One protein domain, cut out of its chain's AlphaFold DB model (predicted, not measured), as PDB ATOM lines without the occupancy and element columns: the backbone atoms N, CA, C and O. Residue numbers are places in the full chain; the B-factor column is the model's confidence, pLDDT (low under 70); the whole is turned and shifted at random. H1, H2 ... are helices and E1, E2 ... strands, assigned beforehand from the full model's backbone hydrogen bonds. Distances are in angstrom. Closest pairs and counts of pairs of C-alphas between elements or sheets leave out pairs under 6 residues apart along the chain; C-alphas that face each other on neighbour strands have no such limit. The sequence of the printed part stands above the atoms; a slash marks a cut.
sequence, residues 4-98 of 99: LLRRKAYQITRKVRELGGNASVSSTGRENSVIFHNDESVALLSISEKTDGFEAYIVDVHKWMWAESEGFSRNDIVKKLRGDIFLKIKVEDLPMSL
ATOM      1  N   LEU A   4     -35.930 -18.084  27.282       90.75
ATOM      2  CA  LEU A   4     -37.008 -17.176  26.896       90.75
ATOM      3  C   LEU A   4     -36.879 -16.785  25.418       90.75
ATOM      4  O   LEU A   4     -37.846 -16.875  24.659       90.75
ATOM      5  N   LEU A   5     -35.660 -16.447  24.990       91.94
ATOM      6  CA  LEU A   5     -35.355 -16.118  23.599       91.94
ATOM      7  C   LEU A   5     -35.577 -17.314  22.674       91.94
ATOM      8  O   LEU A   5     -36.205 -17.172  21.629       91.94
ATOM      9  N   ARG A   6     -35.150 -18.511  23.092       92.44
ATOM     10  CA  ARG A   6     -35.397 -19.758  22.356       92.44
ATOM     11  C   ARG A   6     -36.891 -20.005  22.156       92.44
ATOM     12  O   ARG A   6     -37.310 -20.346  21.051       92.44
ATOM     13  N   ARG A   7     -37.699 -19.824  23.207       94.62
ATOM     14  CA  ARG A   7     -39.156 -20.004  23.142       94.62
ATOM     15  C   ARG A   7     -39.803 -18.988  22.204       94.62
ATOM     16  O   ARG A   7     -40.621 -19.375  21.374       94.62
ATOM     17  N   LYS A   8     -39.431 -17.712  22.314       95.25
ATOM     18  CA  LYS A   8     -39.975 -16.655  21.455       95.25
ATOM     19  C   LYS A   8     -39.568 -16.855  19.998       95.25
ATOM     20  O   LYS A   8     -40.417 -16.752  19.120       95.25
ATOM     21  N   ALA A   9     -38.315 -17.231  19.746       95.38
ATOM     22  CA  ALA A   9     -37.847 -17.511  18.399       95.38
ATOM     23  C   ALA A   9     -38.582 -18.686  17.757       95.38
ATOM     24  O   ALA A   9     -39.032 -18.577  16.622       95.38
ATOM     25  N   TYR A  10     -38.815 -19.759  18.516       95.88
ATOM     26  CA  TYR A  10     -39.646 -20.868  18.058       95.88
ATOM     27  C   TYR A  10     -41.073 -20.426  17.690       95.88
ATOM     28  O   TYR A  10     -41.592 -20.842  16.656       95.88
ATOM     29  N   GLN A  11     -41.702 -19.561  18.497       96.31
ATOM     30  CA  GLN A  11     -43.039 -19.027  18.199       96.31
ATOM     31  C   GLN A  11     -43.064 -18.221  16.895       96.31
ATOM     32  O   GLN A  11     -43.969 -18.409  16.088       96.31
ATOM     33  N   ILE A  12     -42.066 -17.360  16.678       96.31
ATOM     34  CA  ILE A  12     -41.938 -16.558  15.453       96.31
ATOM     35  C   ILE A  12     -41.749 -17.468  14.240       96.31
ATOM     36  O   ILE A  12     -42.529 -17.379  13.298       96.31
ATOM     37  N   THR A  13     -40.786 -18.395  14.272       96.19
ATOM     38  CA  THR A  13     -40.534 -19.314  13.149       96.19
ATOM     39  C   THR A  13     -41.756 -20.167  12.826       96.19
ATOM     40  O   THR A  13     -42.075 -20.378  11.658       96.19
ATOM     41  N   ARG A  14     -42.475 -20.643  13.849       96.94
ATOM     42  CA  ARG A  14     -43.733 -21.362  13.648       96.94
ATOM     43  C   ARG A  14     -44.770 -20.474  12.957       96.94
ATOM     44  O   ARG A  14     -45.415 -20.939  12.026       96.94
ATOM     45  N   LYS A  15     -44.909 -19.214  13.377       96.69
ATOM     46  CA  LYS A  15     -45.871 -18.280  12.781       96.69
ATOM     47  C   LYS A  15     -45.540 -17.944  11.326       96.69
ATOM     48  O   LYS A  15     -46.452 -17.916  10.513       96.69
ATOM     49  N   VAL A  16     -44.261 -17.758  10.994       95.94
ATOM     50  CA  VAL A  16     -43.792 -17.580   9.605       95.94
ATOM     51  C   VAL A  16     -44.226 -18.764   8.737       95.94
ATOM     52  O   VAL A  16     -44.831 -18.567   7.688       95.94
ATOM     53  N   ARG A  17     -44.018 -19.999   9.216       95.12
ATOM     54  CA  ARG A  17     -44.445 -21.214   8.499       95.12
ATOM     55  C   ARG A  17     -45.960 -21.313   8.335       95.12
ATOM     56  O   ARG A  17     -46.429 -21.699   7.274       95.12
ATOM     57  N   GLU A  18     -46.730 -20.968   9.368       96.56
ATOM     58  CA  GLU A  18     -48.201 -20.933   9.300       96.56
ATOM     59  C   GLU A  18     -48.720 -19.921   8.264       96.56
ATOM     60  O   GLU A  18     -49.809 -20.102   7.728       96.56
ATOM     61  N   LEU A  19     -47.948 -18.870   7.981       95.12
ATOM     62  CA  LEU A  19     -48.250 -17.842   6.984       95.12
ATOM     63  C   LEU A  19     -47.716 -18.183   5.579       95.12
ATOM     64  O   LEU A  19     -47.899 -17.394   4.658       95.12
ATOM     65  N   GLY A  20     -47.083 -19.348   5.402       94.12
ATOM     66  CA  GLY A  20     -46.552 -19.814   4.117       94.12
ATOM     67  C   GLY A  20     -45.102 -19.415   3.823       94.12
ATOM     68  O   GLY A  20     -44.592 -19.782   2.769       94.12
ATOM     69  N   GLY A  21     -44.430 -18.714   4.739       92.81
ATOM     70  CA  GLY A  21     -43.022 -18.337   4.601       92.81
ATOM     71  C   GLY A  21     -42.052 -19.385   5.152       92.81
ATOM     72  O   GLY A  21     -42.432 -20.371   5.796       92.81
ATOM     73  N   ASN A  22     -40.756 -19.129   4.975       93.06
ATOM     74  CA  ASN A  22     -39.688 -19.904   5.598       93.06
ATOM     75  C   ASN A  22     -38.672 -18.964   6.244       93.06
ATOM     76  O   ASN A  22     -38.214 -18.028   5.607       93.06
ATOM     77  N   ALA A  23     -38.298 -19.233   7.493       94.69
ATOM     78  CA  ALA A  23     -37.255 -18.491   8.190       94.69
ATOM     79  C   ALA A  23     -36.392 -19.443   9.016       94.69
ATOM     80  O   ALA A  23     -36.894 -20.266   9.792       94.69
ATOM     81  N   SER A  24     -35.084 -19.291   8.874       95.44
ATOM     82  CA  SER A  24     -34.076 -19.951   9.693       95.44
ATOM     83  C   SER A  24     -33.695 -19.066  10.872       95.44
ATOM     84  O   SER A  24     -33.776 -17.844  10.800       95.44
ATOM     85  N   VAL A  25     -33.269 -19.688  11.974       95.62
ATOM     86  CA  VAL A  25     -32.795 -18.973  13.166       95.62
ATOM     87  C   VAL A  25     -31.342 -19.329  13.417       95.62
ATOM     88  O   VAL A  25     -30.964 -20.500  13.409       95.62
ATOM     89  N   SER A  26     -30.517 -18.321  13.660       93.50
ATOM     90  CA  SER A  26     -29.098 -18.471  13.965       93.50
ATOM     91  C   SER A  26     -28.721 -17.674  15.210       93.50
ATOM     92  O   SER A  26     -29.298 -16.632  15.523       93.50
ATOM     93  N   SER A  27     -27.751 -18.190  15.965       87.88
ATOM     94  CA  SER A  27     -27.208 -17.490  17.129       87.88
ATOM     95  C   SER A  27     -26.323 -16.333  16.676       87.88
ATOM     96  O   SER A  27     -25.538 -16.474  15.744       87.88
ATOM     97  N   THR A  28     -26.389 -15.214  17.392       86.31
ATOM     98  CA  THR A  28     -25.452 -14.088  17.215       86.31
ATOM     99  C   THR A  28     -24.112 -14.304  17.931       86.31
ATOM    100  O   THR A  28     -23.258 -13.423  17.925       86.31
ATOM    101  N   GLY A  29     -23.946 -15.428  18.640       83.50
ATOM    102  CA  GLY A  29     -22.852 -15.646  19.594       83.50
ATOM    103  C   GLY A  29     -23.086 -14.985  20.959       83.50
ATOM    104  O   GLY A  29     -22.377 -15.293  21.912       83.50
ATOM    105  N   ARG A  30     -24.110 -14.130  21.088       84.06
ATOM    106  CA  ARG A  30     -24.563 -13.559  22.363       84.06
ATOM    107  C   ARG A  30     -25.768 -14.322  22.896       84.06
ATOM    108  O   ARG A  30     -26.622 -14.775  22.137       84.06
ATOM    109  N   GLU A  31     -25.871 -14.438  24.216       86.31
ATOM    110  CA  GLU A  31     -26.948 -15.213  24.845       86.31
ATOM    111  C   GLU A  31     -28.339 -14.597  24.667       86.31
ATOM    112  O   GLU A  31     -29.328 -15.337  24.623       86.31
ATOM    113  N   ASN A  32     -28.385 -13.272  24.505       91.38
ATOM    114  CA  ASN A  32     -29.597 -12.454  24.507       91.38
ATOM    115  C   ASN A  32     -30.029 -11.989  23.111       91.38
ATOM    116  O   ASN A  32     -30.906 -11.133  23.020       91.38
ATOM    117  N   SER A  33     -29.453 -12.527  22.029       92.56
ATOM    118  CA  SER A  33     -29.872 -12.170  20.668       92.56
ATOM    119  C   SER A  33     -29.761 -13.309  19.652       92.56
ATOM    120  O   SER A  33     -28.824 -14.110  19.675       92.56
ATOM    121  N   VAL A  34     -30.710 -13.344  18.719       95.00
ATOM    122  CA  VAL A  34     -30.764 -14.278  17.585       95.00
ATOM    123  C   VAL A  34     -31.062 -13.537  16.292       95.00
ATOM    124  O   VAL A  34     -31.713 -12.494  16.305       95.00
ATOM    125  N   ILE A  35     -30.605 -14.108  15.184       95.31
ATOM    126  CA  ILE A  35     -30.887 -13.634  13.833       95.31
ATOM    127  C   ILE A  35     -31.889 -14.584  13.189       95.31
ATOM    128  O   ILE A  35     -31.702 -15.800  13.223       95.31
ATOM    129  N   PHE A  36     -32.930 -14.016  12.599       96.50
ATOM    130  CA  PHE A  36     -33.795 -14.671  11.634       96.50
ATOM    131  C   PHE A  36     -33.311 -14.317  10.242       96.50
ATOM    132  O   PHE A  36     -32.937 -13.171   9.995       96.50
ATOM    133  N   HIS A  37     -33.328 -15.283   9.340       94.81
ATOM    134  CA  HIS A  37     -33.020 -15.028   7.944       94.81
ATOM    135  C   HIS A  37     -33.777 -15.974   7.025       94.81
ATOM    136  O   HIS A  37     -34.120 -17.098   7.406       94.81
ATOM    137  N   ASN A  38     -34.034 -15.487   5.825       92.56
ATOM    138  CA  ASN A  38     -34.442 -16.262   4.668       92.56
ATOM    139  C   ASN A  38     -33.642 -15.757   3.453       92.56
ATOM    140  O   ASN A  38     -32.663 -15.028   3.625       92.56
ATOM    141  N   ASP A  39     -34.036 -16.152   2.245       87.19
ATOM    142  CA  ASP A  39     -33.313 -15.770   1.029       87.19
ATOM    143  C   ASP A  39     -33.410 -14.260   0.714       87.19
ATOM    144  O   ASP A  39     -32.583 -13.736  -0.028       87.19
ATOM    145  N   GLU A  40     -34.379 -13.547   1.302       86.81
ATOM    146  CA  GLU A  40     -34.699 -12.151   0.971       86.81
ATOM    147  C   GLU A  40     -34.457 -11.163   2.122       86.81
ATOM    148  O   GLU A  40     -34.233  -9.976   1.897       86.81
ATOM    149  N   SER A  41     -34.511 -11.625   3.370       90.69
ATOM    150  CA  SER A  41     -34.624 -10.784   4.557       90.69
ATOM    151  C   SER A  41     -33.784 -11.300   5.716       90.69
ATOM    152  O   SER A  41     -33.679 -12.501   5.974       90.69
ATOM    153  N   VAL A  42     -33.236 -10.357   6.484       94.19
ATOM    154  CA  VAL A  42     -32.510 -10.616   7.729       94.19
ATOM    155  C   VAL A  42     -33.123  -9.768   8.835       94.19
ATOM    156  O   VAL A  42     -33.308  -8.562   8.684       94.19
ATOM    157  N   ALA A  43     -33.411 -10.383   9.976       95.19
ATOM    158  CA  ALA A  43     -33.960  -9.695  11.131       95.19
ATOM    159  C   ALA A  43     -33.273 -10.123  12.431       95.19
ATOM    160  O   ALA A  43     -32.826 -11.256  12.588       95.19
ATOM    161  N   LEU A  44     -33.193  -9.213  13.394       94.12
ATOM    162  CA  LEU A  44     -32.599  -9.423  14.709       94.12
ATOM    163  C   LEU A  44     -33.697  -9.397  15.772       94.12
ATOM    164  O   LEU A  44     -34.510  -8.476  15.802       94.12
ATOM    165  N   LEU A  45     -33.669 -10.357  16.694       94.94
ATOM    166  CA  LEU A  45     -34.452 -10.330  17.929       94.94
ATOM    167  C   LEU A  45     -33.505 -10.369  19.123       94.94
ATOM    168  O   LEU A  45     -32.651 -11.256  19.213       94.94
ATOM    169  N   SER A  46     -33.686  -9.451  20.066       93.00
ATOM    170  CA  SER A  46     -32.894  -9.380  21.294       93.00
ATOM    171  C   SER A  46     -33.751  -9.162  22.535       93.00
ATOM    172  O   SER A  46     -34.822  -8.567  22.454       93.00
ATOM    173  N   ILE A  47     -33.265  -9.604  23.695       90.94
ATOM    174  CA  ILE A  47     -33.820  -9.213  24.996       90.94
ATOM    175  C   ILE A  47     -33.198  -7.867  25.385       90.94
ATOM    176  O   ILE A  47     -31.976  -7.741  25.456       90.94
ATOM    177  N   SER A  48     -34.038  -6.859  25.602       82.38
ATOM    178  CA  SER A  48     -33.647  -5.537  26.087       82.38
ATOM    179  C   SER A  48     -33.423  -5.571  27.591       82.38
ATOM    180  O   SER A  48     -34.342  -5.840  28.361       82.38
ATOM    181  N   GLU A  49     -32.214  -5.203  28.005       76.75
ATOM    182  CA  GLU A  49     -31.843  -5.044  29.417       76.75
ATOM    183  C   GLU A  49     -32.576  -3.872  30.092       76.75
ATOM    184  O   GLU A  49     -32.666  -3.819  31.313       76.75
ATOM    185  N   LYS A  50     -33.115  -2.921  29.313       76.50
ATOM    186  CA  LYS A  50     -33.763  -1.707  29.841       76.50
ATOM    187  C   LYS A  50     -35.246  -1.882  30.140       76.50
ATOM    188  O   LYS A  50     -35.786  -1.168  30.974       76.50
ATOM    189  N   THR A  51     -35.913  -2.758  29.396       74.56
ATOM    190  CA  THR A  51     -37.379  -2.884  29.410       74.56
ATOM    191  C   THR A  51     -37.848  -4.276  29.813       74.56
ATOM    192  O   THR A  51     -39.044  -4.531  29.747       74.56
ATOM    193  N   ASP A  52     -36.916  -5.176  30.155       73.81
ATOM    194  CA  ASP A  52     -37.169  -6.596  30.449       73.81
ATOM    195  C   ASP A  52     -38.046  -7.284  29.376       73.81
ATOM    196  O   ASP A  52     -38.907  -8.120  29.641       73.81
ATOM    197  N   GLY A  53     -37.865  -6.861  28.119       87.94
ATOM    198  CA  GLY A  53     -38.751  -7.182  27.001       87.94
ATOM    199  C   GLY A  53     -37.988  -7.439  25.710       87.94
ATOM    200  O   GLY A  53     -36.772  -7.282  25.644       87.94
ATOM    201  N   PHE A  54     -38.696  -7.845  24.661       93.50
ATOM    202  CA  PHE A  54     -38.077  -8.117  23.366       93.50
ATOM    203  C   PHE A  54     -37.965  -6.856  22.509       93.50
ATOM    204  O   PHE A  54     -38.889  -6.051  22.445       93.50
ATOM    205  N   GLU A  55     -36.859  -6.738  21.784       93.94
ATOM    206  CA  GLU A  55     -36.695  -5.792  20.687       93.94
ATOM    207  C   GLU A  55     -36.446  -6.541  19.387       93.94
ATOM    208  O   GLU A  55     -35.691  -7.515  19.360       93.94
ATOM    209  N   ALA A  56     -37.073  -6.061  18.318       95.06
ATOM    210  CA  ALA A  56     -36.955  -6.612  16.983       95.06
ATOM    211  C   ALA A  56     -36.481  -5.535  16.002       95.06
ATOM    212  O   ALA A  56     -36.874  -4.368  16.100       95.06
ATOM    213  N   TYR A  57     -35.640  -5.938  15.057       95.75
ATOM    214  CA  TYR A  57     -35.110  -5.072  14.013       95.75
ATOM    215  C   TYR A  57     -35.072  -5.820  12.682       95.75
ATOM    216  O   TYR A  57     -34.658  -6.976  12.656       95.75
ATOM    217  N   ILE A  58     -35.428  -5.156  11.588       96.12
ATOM    218  CA  ILE A  58     -35.069  -5.597  10.234       96.12
ATOM    219  C   ILE A  58     -33.692  -5.024   9.918       96.12
ATOM    220  O   ILE A  58     -33.405  -3.871  10.248       96.12
ATOM    221  N   VAL A  59     -32.833  -5.837   9.315       94.69
ATOM    222  CA  VAL A  59     -31.500  -5.425   8.887       94.69
ATOM    223  C   VAL A  59     -31.557  -5.065   7.407       94.69
ATOM    224  O   VAL A  59     -31.850  -5.914   6.570       94.69
ATOM    225  N   ASP A  60     -31.242  -3.816   7.080       94.25
ATOM    226  CA  ASP A  60     -31.023  -3.387   5.700       94.25
ATOM    227  C   ASP A  60     -29.661  -3.918   5.225       94.25
ATOM    228  O   ASP A  60     -28.605  -3.330   5.482       94.25
ATOM    229  N   VAL A  61     -29.687  -5.086   4.577       91.75
ATOM    230  CA  VAL A  61     -28.479  -5.781   4.112       91.75
ATOM    231  C   VAL A  61     -27.742  -4.955   3.058       91.75
ATOM    232  O   VAL A  61     -26.514  -4.950   3.040       91.75
ATOM    233  N   HIS A  62     -28.453  -4.193   2.224       93.00
ATOM    234  CA  HIS A  62     -27.824  -3.346   1.213       93.00
ATOM    235  C   HIS A  62     -27.015  -2.220   1.852       93.00
ATOM    236  O   HIS A  62     -25.850  -2.029   1.499       93.00
ATOM    237  N   LYS A  63     -27.583  -1.523   2.839       94.81
ATOM    238  CA  LYS A  63     -26.841  -0.506   3.596       94.81
ATOM    239  C   LYS A  63     -25.718  -1.107   4.430       94.81
ATOM    240  O   LYS A  63     -24.674  -0.473   4.561       94.81
ATOM    241  N   TRP A  64     -25.901  -2.315   4.969       94.00
ATOM    242  CA  TRP A  64     -24.825  -3.032   5.654       94.00
ATOM    243  C   TRP A  64     -23.639  -3.274   4.717       94.00
ATOM    244  O   TRP A  64     -22.517  -2.892   5.042       94.00
ATOM    245  N   MET A  65     -23.883  -3.870   3.545       93.75
ATOM    246  CA  MET A  65     -22.836  -4.154   2.557       93.75
ATOM    247  C   MET A  65     -22.175  -2.877   2.042       93.75
ATOM    248  O   MET A  65     -20.955  -2.840   1.896       93.75
ATOM    249  N   TRP A  66     -22.959  -1.822   1.800       96.06
ATOM    250  CA  TRP A  66     -22.418  -0.515   1.437       96.06
ATOM    251  C   TRP A  66     -21.461  -0.001   2.519       96.06
ATOM    252  O   TRP A  66     -20.319   0.326   2.212       96.06
ATOM    253  N   ALA A  67     -21.864  -0.016   3.791       96.00
ATOM    254  CA  ALA A  67     -21.002   0.436   4.877       96.00
ATOM    255  C   ALA A  67     -19.715  -0.405   4.997       96.00
ATOM    256  O   ALA A  67     -18.638   0.153   5.197       96.00
ATOM    257  N   GLU A  68     -19.788  -1.730   4.827       95.44
ATOM    258  CA  GLU A  68     -18.583  -2.571   4.771       95.44
ATOM    259  C   GLU A  68     -17.676  -2.191   3.582       95.44
ATOM    260  O   GLU A  68     -16.456  -2.145   3.742       95.44
ATOM    261  N   SER A  69     -18.247  -1.846   2.421       96.88
ATOM    262  CA  SER A  69     -17.491  -1.404   1.236       96.88
ATOM    263  C   SER A  69     -16.805  -0.043   1.411       96.88
ATOM    264  O   SER A  69     -15.717   0.166   0.883       96.88
ATOM    265  N   GLU A  70     -17.385   0.840   2.227       97.06
ATOM    266  CA  GLU A  70     -16.798   2.128   2.632       97.06
ATOM    267  C   GLU A  70     -15.725   1.964   3.733       97.06
ATOM    268  O   GLU A  70     -15.167   2.940   4.236       97.06
ATOM    269  N   GLY A  71     -15.429   0.725   4.141       96.44
ATOM    270  CA  GLY A  71     -14.396   0.405   5.124       96.44
ATOM    271  C   GLY A  71     -14.857   0.481   6.581       96.44
ATOM    272  O   GLY A  71     -14.020   0.431   7.487       96.44
ATOM    273  N   PHE A  72     -16.165   0.574   6.850       95.69
ATOM    274  CA  PHE A  72     -16.664   0.500   8.221       95.69
ATOM    275  C   PHE A  72     -16.521  -0.925   8.755       95.69
ATOM    276  O   PHE A  72     -16.970  -1.897   8.148       95.69
ATOM    277  N   SER A  73     -15.952  -1.059   9.953       93.88
ATOM    278  CA  SER A  73     -15.995  -2.337  10.658       93.88
ATOM    279  C   SER A  73     -17.424  -2.649  11.113       93.88
ATOM    280  O   SER A  73     -18.226  -1.748  11.365       93.88
ATOM    281  N   ARG A  74     -17.737  -3.928  11.353       88.31
ATOM    282  CA  ARG A  74     -19.035  -4.333  11.931       88.31
ATOM    283  C   ARG A  74     -19.370  -3.593  13.232       88.31
ATOM    284  O   ARG A  74     -20.524  -3.269  13.494       88.31
ATOM    285  N   ASN A  75     -18.356  -3.306  14.048       88.88
ATOM    286  CA  ASN A  75     -18.530  -2.540  15.281       88.88
ATOM    287  C   ASN A  75     -18.844  -1.068  15.000       88.88
ATOM    288  O   ASN A  75     -19.649  -0.479  15.721       88.88
ATOM    289  N   ASP A  76     -18.228  -0.474  13.976       91.94
ATOM    290  CA  ASP A  76     -18.545   0.887  13.548       91.94
ATOM    291  C   ASP A  76     -19.962   0.975  12.993       91.94
ATOM    292  O   ASP A  76     -20.686   1.892  13.362       91.94
ATOM    293  N   ILE A  77     -20.394  -0.008  12.201       91.81
ATOM    294  CA  ILE A  77     -21.764  -0.103  11.684       91.81
ATOM    295  C   ILE A  77     -22.777  -0.084  12.834       91.81
ATOM    296  O   ILE A  77     -23.671   0.760  12.877       91.81
ATOM    297  N   VAL A  78     -22.593  -0.948  13.836       87.56
ATOM    298  CA  VAL A  78     -23.497  -1.036  14.997       87.56
ATOM    299  C   VAL A  78     -23.439   0.207  15.896       87.56
ATOM    300  O   VAL A  78     -24.401   0.486  16.609       87.56
ATOM    301  N   LYS A  79     -22.332   0.957  15.913       89.56
ATOM    302  CA  LYS A  79     -22.195   2.158  16.755       89.56
ATOM    303  C   LYS A  79     -22.648   3.440  16.062       89.56
ATOM    304  O   LYS A  79     -23.246   4.287  16.716       89.56
ATOM    305  N   LYS A  80     -22.335   3.594  14.777       94.19
ATOM    306  CA  LYS A  80     -22.485   4.846  14.021       94.19
ATOM    307  C   LYS A  80     -23.694   4.829  13.094       94.19
ATOM    308  O   LYS A  80     -24.331   5.858  12.944       94.19
ATOM    309  N   LEU A  81     -24.026   3.671  12.523       93.44
ATOM    310  CA  LEU A  81     -25.055   3.523  11.484       93.44
ATOM    311  C   LEU A  81     -26.248   2.681  11.950       93.44
ATOM    312  O   LEU A  81     -27.061   2.226  11.148       93.44
ATOM    313  N   ARG A  82     -26.375   2.457  13.265       90.00
ATOM    314  CA  ARG A  82     -27.426   1.597  13.818       90.00
ATOM    315  C   ARG A  82     -28.818   2.029  13.382       90.00
ATOM    316  O   ARG A  82     -29.611   1.170  13.028       90.00
ATOM    317  N   GLY A  83     -29.106   3.328  13.441       90.81
ATOM    318  CA  GLY A  83     -30.424   3.862  13.095       90.81
ATOM    319  C   GLY A  83     -30.781   3.678  11.620       90.81
ATOM    320  O   GLY A  83     -31.953   3.518  11.302       90.81
ATOM    321  N   ASP A  84     -29.774   3.642  10.747       92.88
ATOM    322  CA  ASP A  84     -29.972   3.546   9.301       92.88
ATOM    323  C   ASP A  84     -30.083   2.102   8.813       92.88
ATOM    324  O   ASP A  84     -30.772   1.843   7.825       92.88
ATOM    325  N   ILE A  85     -29.390   1.183   9.494       94.31
ATOM    326  CA  ILE A  85     -29.260  -0.228   9.107       94.31
ATOM    327  C   ILE A  85     -30.202  -1.139   9.897       94.31
ATOM    328  O   ILE A  85     -30.714  -2.106   9.345       94.31
ATOM    329  N   PHE A  86     -30.444  -0.855  11.179       94.00
ATOM    330  CA  PHE A  86     -31.334  -1.648  12.027       94.00
ATOM    331  C   PHE A  86     -32.657  -0.918  12.216       94.00
ATOM    332  O   PHE A  86     -32.833  -0.114  13.136       94.00
ATOM    333  N   LEU A  87     -33.613  -1.242  11.355       94.81
ATOM    334  CA  LEU A  87     -34.938  -0.645  11.367       94.81
ATOM    335  C   LEU A  87     -35.770  -1.308  12.461       94.81
ATOM    336  O   LEU A  87     -36.118  -2.485  12.364       94.81
ATOM    337  N   LYS A  88     -36.051  -0.567  13.537       94.38
ATOM    338  CA  LYS A  88     -36.820  -1.086  14.673       94.38
ATOM    339  C   LYS A  88     -38.247  -1.404  14.233       94.38
ATOM    340  O   LYS A  88     -38.932  -0.541  13.691       94.38
ATOM    341  N   ILE A  89     -38.700  -2.613  14.541       95.38
ATOM    342  CA  ILE A  89     -40.073  -3.056  14.300       95.38
ATOM    343  C   ILE A  89     -40.692  -3.584  15.589       95.38
ATOM    344  O   ILE A  89     -39.995  -3.854  16.576       95.38
ATOM    345  N   LYS A  90     -42.013  -3.761  15.590       94.69
ATOM    346  CA  LYS A  90     -42.660  -4.492  16.675       94.69
ATOM    347  C   LYS A  90     -42.382  -5.979  16.526       94.69
ATOM    348  O   LYS A  90     -42.292  -6.518  15.426       94.69
ATOM    349  N   VAL A  91     -42.275  -6.661  17.658       94.44
ATOM    350  CA  VAL A  91     -41.986  -8.099  17.689       94.44
ATOM    351  C   VAL A  91     -43.139  -8.900  17.078       94.44
ATOM    352  O   VAL A  91     -42.910  -9.969  16.516       94.44
ATOM    353  N   GLU A  92     -44.368  -8.387  17.163       94.88
ATOM    354  CA  GLU A  92     -45.553  -9.003  16.561       94.88
ATOM    355  C   GLU A  92     -45.539  -8.946  15.026       94.88
ATOM    356  O   GLU A  92     -46.099  -9.839  14.394       94.88
ATOM    357  N   ASP A  93     -44.860  -7.952  14.444       95.12
ATOM    358  CA  ASP A  93     -44.776  -7.730  12.993       95.12
ATOM    359  C   ASP A  93     -43.614  -8.512  12.348       95.12
ATOM    360  O   ASP A  93     -43.535  -8.656  11.125       95.12
ATOM    361  N   LEU A  94     -42.711  -9.057  13.170       93.88
ATOM    362  CA  LEU A  94     -41.535  -9.799  12.718       93.88
ATOM    363  C   LEU A  94     -41.881 -10.997  11.811       93.88
ATOM    364  O   LEU A  94     -41.196 -11.156  10.804       93.88
ATOM    365  N   PRO A  95     -42.920 -11.820  12.074       94.50
ATOM    366  CA  PRO A  95     -43.282 -12.902  11.161       94.50
ATOM    367  C   PRO A  95     -43.676 -12.415   9.764       94.50
ATOM    368  O   PRO A  95     -43.297 -13.048   8.792       94.50
ATOM    369  N   MET A  96     -44.401 -11.294   9.665       93.38
ATOM    370  CA  MET A  96     -44.802 -10.712   8.375       93.38
ATOM    371  C   MET A  96     -43.608 -10.165   7.594       93.38
ATOM    372  O   MET A  96     -43.622 -10.169   6.373       93.38
ATOM    373  N   SER A  97     -42.574  -9.715   8.305       90.38
ATOM    374  CA  SER A  97     -41.333  -9.195   7.720       90.38
ATOM    375  C   SER A  97     -40.381 -10.299   7.231       90.38
ATOM    376  O   SER A  97     -39.290  -9.998   6.762       90.38
ATOM    377  N   LEU A  98     -40.752 -11.569   7.427       89.12
ATOM    378  CA  LEU A  98     -39.972 -12.767   7.091       89.12
ATOM    379  C   LEU A  98     -40.752 -13.719   6.163       89.12
ATOM    380  O   LEU A  98     -40.391 -14.897   6.055       89.12
TER     381      LEU A  98
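AT A GLANCE: This is residues 4 to 98 of the 99 residues of an uncharacterized protein of Candidatus Pacearchaeota archaeon (UniProt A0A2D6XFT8). A strongly twisted sheet of five strands stands between one long helix, H1, packed over one face, and a small cluster of three short helices, H2, H3 and H4, at the opposite end of the longest axis. The cluster is made by the stretch between E4 and E5, and H3 is off the sheet. The printed part has 95 residues, with named elements in the order H1 E1 E2 E3 E4 H2 H3 H4 E5; the class is mixed, helices and strands. The sheet runs E1 E2 E3 E4 E5, all antiparallel. The whole is compact, with a radius of gyration of the C-alphas of 13.4 A and spans of 39 by 31 by 22 A.

IN THESE COORDINATES: H1, residues 4 to 18, begins with C-alpha 4 at (-37.008, -17.176, 26.896) and is 21.2 A long. E1 is residues 24 to 27, and E2 is residues 33 to 37, 13.4 A. E3, residues 42 to 48, measures 19.1 A, and E4, residues 53 to 59, 19.6 A. H2 is residues 61 to 69, 12.2 A, H3 residues 74 to 80 and H4 residues 82 to 85. E5, residues 86 to 89, ends with C-alpha 89 at (-40.073, -3.056, 14.300).

HOW THE PARTS SIT: H1 is on the sheet at a height of 7.3 A, and its closest C-alphas to E3 are those of Leu 5 and Ile 47, 7.2 A. H1 lies over E3 and runs slantwise to the strands, but only just, at 30.4 degrees to E3 on the local plane. E1 to E4 form a meander, each strand the antiparallel neighbour of the one before. N 26 and O 35 of the hairpin E1 and E2 are 2.8 A apart, N 36 and O 43 of the hairpin E2 and E3 2.8 A, and N 46 and O 55 of the hairpin E3 and E4 2.9 A, each within hydrogen-bond range. E4 and E5 are antiparallel at 128 degrees, with N 58 and O 87 at 2.9 A, also within range. H2 only grazes the sheet, with residues 61 to 64, and H4 only grazes it, with residues 82 to 85. H2 touches H3 about perpendicular, at 79 degrees, the closest C-alphas being those of Ala 67 and Ile 77, 6.9 A. H2 touches H4, the closest C-alphas being those of Lys 63 and Ile 85, 6.0 A. H1 is apart from H2, H3 and H4. Every O i to N i+4 pair is within hydrogen-bond range in H1, H2 and H3; H4 is too short for such a pair.

THE WHOLE: The C-alphas farthest apart are those of Glu 18 and Gly 71, 40.2 A. The printed part has no cut, and its links between named elements are tight. Mean pLDDT of the printed part is 92.4, and no printed residue is under 70.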